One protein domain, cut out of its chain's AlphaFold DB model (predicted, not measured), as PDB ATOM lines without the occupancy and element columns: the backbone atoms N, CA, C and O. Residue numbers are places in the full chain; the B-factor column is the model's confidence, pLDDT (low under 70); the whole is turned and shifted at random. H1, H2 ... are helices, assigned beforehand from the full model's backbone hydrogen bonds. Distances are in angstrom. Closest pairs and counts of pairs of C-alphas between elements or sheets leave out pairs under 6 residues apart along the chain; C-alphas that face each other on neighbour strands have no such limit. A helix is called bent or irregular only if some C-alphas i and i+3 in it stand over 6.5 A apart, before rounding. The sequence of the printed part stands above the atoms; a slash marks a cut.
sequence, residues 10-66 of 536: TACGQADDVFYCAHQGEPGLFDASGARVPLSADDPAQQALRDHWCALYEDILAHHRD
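What this domain is: This is residues 10 to 66 of the 536 residues of the protein "Conserved domain protein" of Ideonella sakaiensis (strain NBRC 110686 / TISTR 2288 / 201-F6) (UniProt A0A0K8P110). One long helix, H2, is crossed at a slant by a shorter one, H1, and a long looped link, residues 23 to 43, fills the end where H2 begins. The 57 printed residues hold two named helices, H1 then H2, and no named strand; the class is all helix. The whole is elongated, spanning 39 by 24 by 15 A, and only just compact, close to loose, with a radius of gyration of the C-alphas of 11.9 A.

Where its parts are: H2, residues 44 to 66, is 34.0 A long, from C-alpha 44 at (7.895, 20.779, 32.002) to C-alpha 66 at (-2.136, 52.159, 40.497). It is irregular: C-alphas 45 and 48 are 7.5 A apart. H1, residues 10 to 22, begins at C-alpha 10 at (-8.316, 42.633, 30.472) and is 18.7 A long.

How they stand to each other: H1 and H2 touch, the closest C-alphas being those of Ala 15 and Tyr 57, 5.1 A apart. They run opposite ways at a steep tilt of 49 degrees. Every O i to N i+4 pair in H1 is within hydrogen-bond range; in H2, 17 of 19 are.

The domain as a whole: The C-alphas farthest apart, of Ala 32 and Asp 66, are 39.5 A apart. The printed part has no cut, and the link from H1 to H2 is long. Residues 65 to 66 have pLDDT under 70.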
ATOM      1  N   THR A  10      -9.010  41.584  31.228       72.25
ATOM      2  CA  THR A  10      -8.316  42.633  30.472       72.25
ATOM      3  C   THR A  10      -6.803  42.497  30.634       72.25
ATOM      4  O   THR A  10      -6.081  42.514  29.638       72.25
ATOM      5  N   ALA A  11      -6.321  42.278  31.861       75.31
ATOM      6  CA  ALA A  11      -4.906  42.040  32.130       75.31
ATOM      7  C   ALA A  11      -4.406  40.732  31.490       75.31
ATOM      8  O   ALA A  11      -3.287  40.690  30.984       75.31
ATOM      9  N   CYS A  12      -5.235  39.681  31.445       79.19
ATOM     10  CA  CYS A  12      -4.901  38.444  30.732       79.19
ATOM     11  C   CYS A  12      -4.709  38.667  29.230       79.19
ATOM     12  O   CYS A  12      -3.705  38.221  28.683       79.19
ATOM     13  N   GLY A  13      -5.638  39.371  28.572       74.00
ATOM     14  CA  GLY A  13      -5.540  39.630  27.131       74.00
ATOM     15  C   GLY A  13      -4.285  40.428  26.760       74.00
ATOM     16  O   GLY A  13      -3.594  40.095  25.802       74.00
ATOM     17  N   GLN A  14      -3.937  41.430  27.569       77.44
ATOM     18  CA  GLN A  14      -2.723  42.223  27.362       77.44
ATOM     19  C   GLN A  14      -1.442  41.422  27.633       77.44
ATOM     20  O   GLN A  14      -0.474  41.546  26.881       77.44
ATOM     21  N   ALA A  15      -1.431  40.582  28.673       80.62
ATOM     22  CA  ALA A  15      -0.303  39.697  28.954       80.62
ATOM     23  C   ALA A  15      -0.071  38.714  27.798       80.62
ATOM     24  O   ALA A  15       1.073  38.536  27.383       80.62
ATOM     25  N   ASP A  16      -1.140  38.151  27.223       81.06
ATOM     26  CA  ASP A  16      -1.066  37.313  26.023       81.06
ATOM     27  C   ASP A  16      -0.469  38.075  24.835       81.06
ATOM     28  O   ASP A  16       0.451  37.583  24.181       81.06
ATOM     29  N   ASP A  17      -0.944  39.285  24.549       76.12
ATOM     30  CA  ASP A  17      -0.446  40.060  23.412       76.12
ATOM     31  C   ASP A  17       1.056  40.349  23.511       76.12
ATOM     32  O   ASP A  17       1.796  40.114  22.550       76.12
ATOM     33  N   VAL A  18       1.521  40.791  24.683       77.38
ATOM     34  CA  VAL A  18       2.943  41.073  24.927       77.38
ATOM     35  C   VAL A  18       3.766  39.786  24.885       77.38
ATOM     36  O   VAL A  18       4.810  39.737  24.229       77.38
ATOM     37  N   PHE A  19       3.289  38.731  25.544       87.88
ATOM     38  CA  PHE A  19       3.992  37.458  25.625       87.88
ATOM     39  C   PHE A  19       4.177  36.823  24.243       87.88
ATOM     40  O   PHE A  19       5.305  36.523  23.851       87.88
ATOM     41  N   TYR A  20       3.103  36.662  23.465       81.31
ATOM     42  CA  TYR A  20       3.189  36.028  22.147       81.31
ATOM     43  C   TYR A  20       3.941  36.902  21.136       81.31
ATOM     44  O   TYR A  20       4.623  36.365  20.267       81.31
ATOM     45  N   CYS A  21       3.897  38.232  21.264       76.25
ATOM     46  CA  CYS A  21       4.724  39.122  20.447       76.25
ATOM     47  C   CYS A  21       6.225  38.914  20.712       76.25
ATOM     48  O   CYS A  21       7.003  38.776  19.769       76.25
ATOM     49  N   ALA A  22       6.628  38.803  21.981       78.31
ATOM     50  CA  ALA A  22       8.027  38.598  22.359       78.31
ATOM     51  C   ALA A  22       8.597  37.228  21.934       78.31
ATOM     52  O   ALA A  22       9.816  37.078  21.872       78.31
ATOM     53  N   HIS A  23       7.742  36.248  21.619       80.62
ATOM     54  CA  HIS A  23       8.145  34.870  21.305       80.62
ATOM     55  C   HIS A  23       7.674  34.402  19.915       80.62
ATOM     56  O   HIS A  23       7.502  33.205  19.698       80.62
ATOM     57  N   GLN A  24       7.497  35.316  18.947       71.06
ATOM     58  CA  GLN A  24       7.025  35.006  17.579       71.06
ATOM     59  C   GLN A  24       7.864  33.967  16.800       71.06
ATOM     60  O   GLN A  24       7.416  33.483  15.765       71.06
ATOM     61  N   GLY A  25       9.057  33.603  17.280       70.50
ATOM     62  CA  GLY A  25       9.914  32.569  16.687       70.50
ATOM     63  C   GLY A  25      10.043  31.276  17.499       70.50
ATOM     64  O   GLY A  25      10.757  30.373  17.064       70.50
ATOM     65  N   GLU A  26       9.403  31.171  18.668       76.75
ATOM     66  CA  GLU A  26       9.545  29.999  19.537       76.75
ATOM     67  C   GLU A  26       8.697  28.815  19.032       76.75
ATOM     68  O   GLU A  26       7.478  28.950  18.847       76.75
ATOM     69  N   PRO A  27       9.300  27.629  18.817       72.94
ATOM     70  CA  PRO A  27       8.577  26.457  18.340       72.94
ATOM     71  C   PRO A  27       7.453  26.041  19.297       72.94
ATOM     72  O   PRO A  27       7.678  25.829  20.486       72.94
ATOM     73  N   GLY A  28       6.244  25.855  18.764       79.06
ATOM     74  CA  GLY A  28       5.098  25.335  19.520       79.06
ATOM     75  C   GLY A  28       4.220  26.385  20.207       79.06
ATOM     76  O   GLY A  28       3.215  26.002  20.799       79.06
ATOM     77  N   LEU A  29       4.541  27.680  20.096       85.56
ATOM     78  CA  LEU A  29       3.649  28.773  20.524       85.56
ATOM     79  C   LEU A  29       2.692  29.246  19.428       85.56
ATOM     80  O   LEU A  29       1.729  29.958  19.714       85.56
ATOM     81  N   PHE A  30       2.934  28.826  18.190       86.94
ATOM     82  CA  PHE A  30       2.086  29.108  17.043       86.94
ATOM     83  C   PHE A  30       1.867  27.829  16.243       86.94
ATOM     84  O   PHE A  30       2.779  27.009  16.102       86.94
ATOM     85  N   ASP A  31       0.650  27.645  15.740       82.19
ATOM     86  CA  ASP A  31       0.335  26.537  14.848       82.19
ATOM     87  C   ASP A  31       0.739  26.843  13.396       82.19
ATOM     88  O   ASP A  31       1.243  27.919  13.067       82.19
ATOM     89  N   ALA A  32       0.510  25.886  12.496       73.50
ATOM     90  CA  ALA A  32       0.868  26.022  11.083       73.50
ATOM     91  C   ALA A  32       0.102  27.139  10.341       73.50
ATOM     92  O   ALA A  32       0.500  27.508   9.238       73.50
ATOM     93  N   SER A  33      -0.981  27.669  10.921       72.44
ATOM     94  CA  SER A  33      -1.735  28.814  10.396       72.44
ATOM     95  C   SER A  33      -1.286  30.154  10.990       72.44
ATOM     96  O   SER A  33      -1.797  31.200  10.593       72.44
ATOM     97  N   GLY A  34      -0.324  30.134  11.920       71.50
ATOM     98  CA  GLY A  34       0.140  31.310  12.650       71.50
ATOM     99  C   GLY A  34      -0.761  31.703  13.825       71.50
ATOM    100  O   GLY A  34      -0.583  32.783  14.388       71.50
ATOM    101  N   ALA A  35      -1.722  30.858  14.216       73.25
ATOM    102  CA  ALA A  35      -2.571  31.111  15.376       73.25
ATOM    103  C   ALA A  35      -1.839  30.753  16.678       73.25
ATOM    104  O   ALA A  35      -1.062  29.799  16.724       73.25
ATOM    105  N   ARG A  36      -2.093  31.522  17.745       85.62
ATOM    106  CA  ARG A  36      -1.482  31.313  19.068       85.62
ATOM    107  C   ARG A  36      -1.928  29.975  19.654       85.62
ATOM    108  O   ARG A  36      -3.124  29.700  19.742       85.62
ATOM    109  N   VAL A  37      -0.971  29.181  20.112       87.12
ATOM    110  CA  VAL A  37      -1.217  27.937  20.847       87.12
ATOM    111  C   VAL A  37      -1.077  28.231  22.341       87.12
ATOM    112  O   VAL A  37      -0.010  28.701  22.747       87.12
ATOM    113  N   PRO A  38      -2.108  27.979  23.175       84.88
ATOM    114  CA  PRO A  38      -2.034  28.197  24.619       84.88
ATOM    115  C   PRO A  38      -0.865  27.446  25.263       84.88
ATOM    116  O   PRO A  38      -0.595  26.297  24.909       84.88
ATOM    117  N   LEU A  39      -0.210  28.073  26.244       85.31
ATOM    118  CA  LEU A  39       0.826  27.409  27.034       85.31
ATOM    119  C   LEU A  39       0.248  26.168  27.720       85.31
ATOM    120  O   LEU A  39      -0.751  26.239  28.439       85.31
ATOM    121  N   SER A  40       0.899  25.024  27.522       84.19
ATOM    122  CA  SER A  40       0.524  23.785  28.197       84.19
ATOM    123  C   SER A  40       0.750  23.947  29.696       84.19
ATOM    124  O   SER A  40       1.828  24.372  30.105       84.19
ATOM    125  N   ALA A  41      -0.233  23.603  30.529       77.12
ATOM    126  CA  ALA A  41      -0.100  23.688  31.986       77.12
ATOM    127  C   ALA A  41       0.869  22.634  32.554       77.12
ATOM    128  O   ALA A  41       1.539  22.888  33.554       77.12
ATOM    129  N   ASP A  42       0.977  21.487  31.880       80.81
ATOM    130  CA  ASP A  42       1.635  20.287  32.406       80.81
ATOM    131  C   ASP A  42       2.967  19.963  31.712       80.81
ATOM    132  O   ASP A  42       3.670  19.047  32.135       80.81
ATOM    133  N   ASP A  43       3.342  20.702  30.661       83.50
ATOM    134  CA  ASP A  43       4.613  20.494  29.962       83.50
ATOM    135  C   ASP A  43       5.786  21.092  30.768       83.50
ATOM    136  O   ASP A  43       5.853  22.320  30.937       83.50
ATOM    137  N   PRO A  44       6.739  20.277  31.264       83.12
ATOM    138  CA  PRO A  44       7.895  20.779  32.002       83.12
ATOM    139  C   PRO A  44       8.822  21.660  31.151       83.12
ATOM    140  O   PRO A  44       9.476  22.546  31.700       83.12
ATOM    141  N   ALA A  45       8.864  21.469  29.826       82.44
ATOM    142  CA  ALA A  45       9.690  22.276  28.926       82.44
ATOM    143  C   ALA A  45       9.161  23.711  28.767       82.44
ATOM    144  O   ALA A  45       9.936  24.619  28.482       82.44
ATOM    145  N   GLN A  46       7.868  23.940  29.025       86.94
ATOM    146  CA  GLN A  46       7.244  25.268  28.962       86.94
ATOM    147  C   GLN A  46       7.198  25.994  30.319       86.94
ATOM    148  O   GLN A  46       6.589  27.057  30.431       86.94
ATOM    149  N   GLN A  47       7.855  25.470  31.362       85.06
ATOM    150  CA  GLN A  47       7.835  26.079  32.698       85.06
ATOM    151  C   GLN A  47       8.358  27.525  32.698       85.06
ATOM    152  O   GLN A  47       7.715  28.401  33.267       85.06
ATOM    153  N   ALA A  48       9.471  27.789  32.007       82.81
ATOM    154  CA  ALA A  48      10.052  29.131  31.926       82.81
ATOM    155  C   ALA A  48       9.140  30.129  31.186       82.81
ATOM    156  O   ALA A  48       9.038  31.289  31.578       82.81
ATOM    157  N   LEU A  49       8.434  29.661  30.152       87.94
ATOM    158  CA  LEU A  49       7.475  30.454  29.383       87.94
ATOM    159  C   LEU A  49       6.252  30.825  30.229       87.94
ATOM    160  O   LEU A  49       5.835  31.982  30.241       87.94
ATOM    161  N   ARG A  50       5.723  29.873  31.010       89.69
ATOM    162  CA  ARG A  50       4.630  30.138  31.958       89.69
ATOM    163  C   ARG A  50       5.032  31.128  33.045       89.69
ATOM    164  O   ARG A  50       4.240  32.001  33.383       89.69
ATOM    165  N   ASP A  51       6.240  31.003  33.592       85.88
ATOM    166  CA  ASP A  51       6.717  31.930  34.622       85.88
ATOM    167  C   ASP A  51       6.925  33.350  34.055       85.88
ATOM    168  O   ASP A  51       6.562  34.320  34.718       85.88
ATOM    169  N   HIS A  52       7.397  33.483  32.808       85.94
ATOM    170  CA  HIS A  52       7.472  34.776  32.115       85.94
ATOM    171  C   HIS A  52       6.081  35.388  31.894       85.94
ATOM    172  O   HIS A  52       5.864  36.556  32.211       85.94
ATOM    173  N   TRP A  53       5.118  34.597  31.418       90.00
ATOM    174  CA  TRP A  53       3.742  35.061  31.250       90.00
ATOM    175  C   TRP A  53       3.120  35.520  32.580       90.00
ATOM    176  O   TRP A  53       2.502  36.580  32.639       90.00
ATOM    177  N   CYS A  54       3.339  34.772  33.672       83.69
ATOM    178  CA  CYS A  54       2.840  35.147  34.999       83.69
ATOM    179  C   CYS A  54       3.415  36.489  35.470       83.69
ATOM    180  O   CYS A  54       2.673  37.301  36.016       83.69
ATOM    181  N   ALA A  55       4.705  36.738  35.231       81.44
ATOM    182  CA  ALA A  55       5.343  38.004  35.582       81.44
ATOM    183  C   ALA A  55       4.751  39.187  34.794       81.44
ATOM    184  O   ALA A  55       4.426  40.213  35.386       81.44
ATOM    185  N   LEU A  56       4.532  39.019  33.481       81.75
ATOM    186  CA  LEU A  56       3.871  40.033  32.648       81.75
ATOM    187  C   LEU A  56       2.456  40.340  33.150       81.75
ATOM    188  O   LEU A  56       2.074  41.502  33.264       81.75
ATOM    189  N   TYR A  57       1.691  39.301  33.489       85.81
ATOM    190  CA  TYR A  57       0.344  39.458  34.025       85.81
ATOM    191  C   TYR A  57       0.329  40.200  35.370       85.81
ATOM    192  O   TYR A  57      -0.499  41.089  35.562       85.81
ATOM    193  N   GLU A  58       1.235  39.878  36.299       82.19
ATOM    194  CA  GLU A  58       1.321  40.565  37.596       82.19
ATOM    195  C   GLU A  58       1.690  42.049  37.448       82.19
ATOM    196  O   GLU A  58       1.086  42.894  38.117       82.19
ATOM    197  N   ASP A  59       2.606  42.381  36.534       74.38
ATOM    198  CA  ASP A  59       2.996  43.765  36.242       74.38
ATOM    199  C   ASP A  59       1.839  44.573  35.635       74.38
ATOM    200  O   ASP A  59       1.560  45.698  36.066       74.38
ATOM    201  N   ILE A  60       1.115  43.987  34.679       75.56
ATOM    202  CA  ILE A  60      -0.061  44.608  34.053       75.56
ATOM    203  C   ILE A  60      -1.188  44.790  35.079       75.56
ATOM    204  O   ILE A  60      -1.801  45.856  35.166       75.56
ATOM    205  N   LEU A  61      -1.430  43.781  35.917       79.12
ATOM    206  CA  LEU A  61      -2.445  43.850  36.965       79.12
ATOM    207  C   LEU A  61      -2.110  44.920  38.017       79.12
ATOM    208  O   LEU A  61      -3.014  45.581  38.534       79.12
ATOM    209  N   ALA A  62      -0.828  45.113  38.337       70.38
ATOM    210  CA  ALA A  62      -0.381  46.198  39.203       70.38
ATOM    211  C   ALA A  62      -0.595  47.576  38.547       70.38
ATOM    212  O   ALA A  62      -1.081  48.488  39.218       70.38
ATOM    213  N   HIS A  63      -0.323  47.711  37.242       70.19
ATOM    214  CA  HIS A  63      -0.571  48.941  36.481       70.19
ATOM    215  C   HIS A  63      -2.055  49.338  36.485       70.19
ATOM    216  O   HIS A  63      -2.385  50.481  36.806       70.19
ATOM    217  N   HIS A  64      -2.957  48.385  36.230       71.69
ATOM    218  CA  HIS A  64      -4.406  48.619  36.278       71.69
ATOM    219  C   HIS A  64      -4.901  49.109  37.646       71.69
ATOM    220  O   HIS A  64      -5.929  49.779  37.725       71.69
ATOM    221  N   ARG A  65      -4.187  48.786  38.733       69.19
ATOM    222  CA  ARG A  65      -4.563  49.182  40.098       69.19
ATOM    223  C   ARG A  65      -3.993  50.531  40.534       69.19
ATOM    224  O   ARG A  65      -4.618  51.162  41.381       69.19
ATOM    225  N   ASP A  66      -2.833  50.950  40.017       53.75
ATOM    226  CA  ASP A  66      -2.136  52.159  40.497       53.75
ATOM    227  C   ASP A  66      -2.181  53.367  39.544       53.75
ATOM    228  O   ASP A  66      -2.002  54.493  40.008       53.75
TER     229      ASP A  66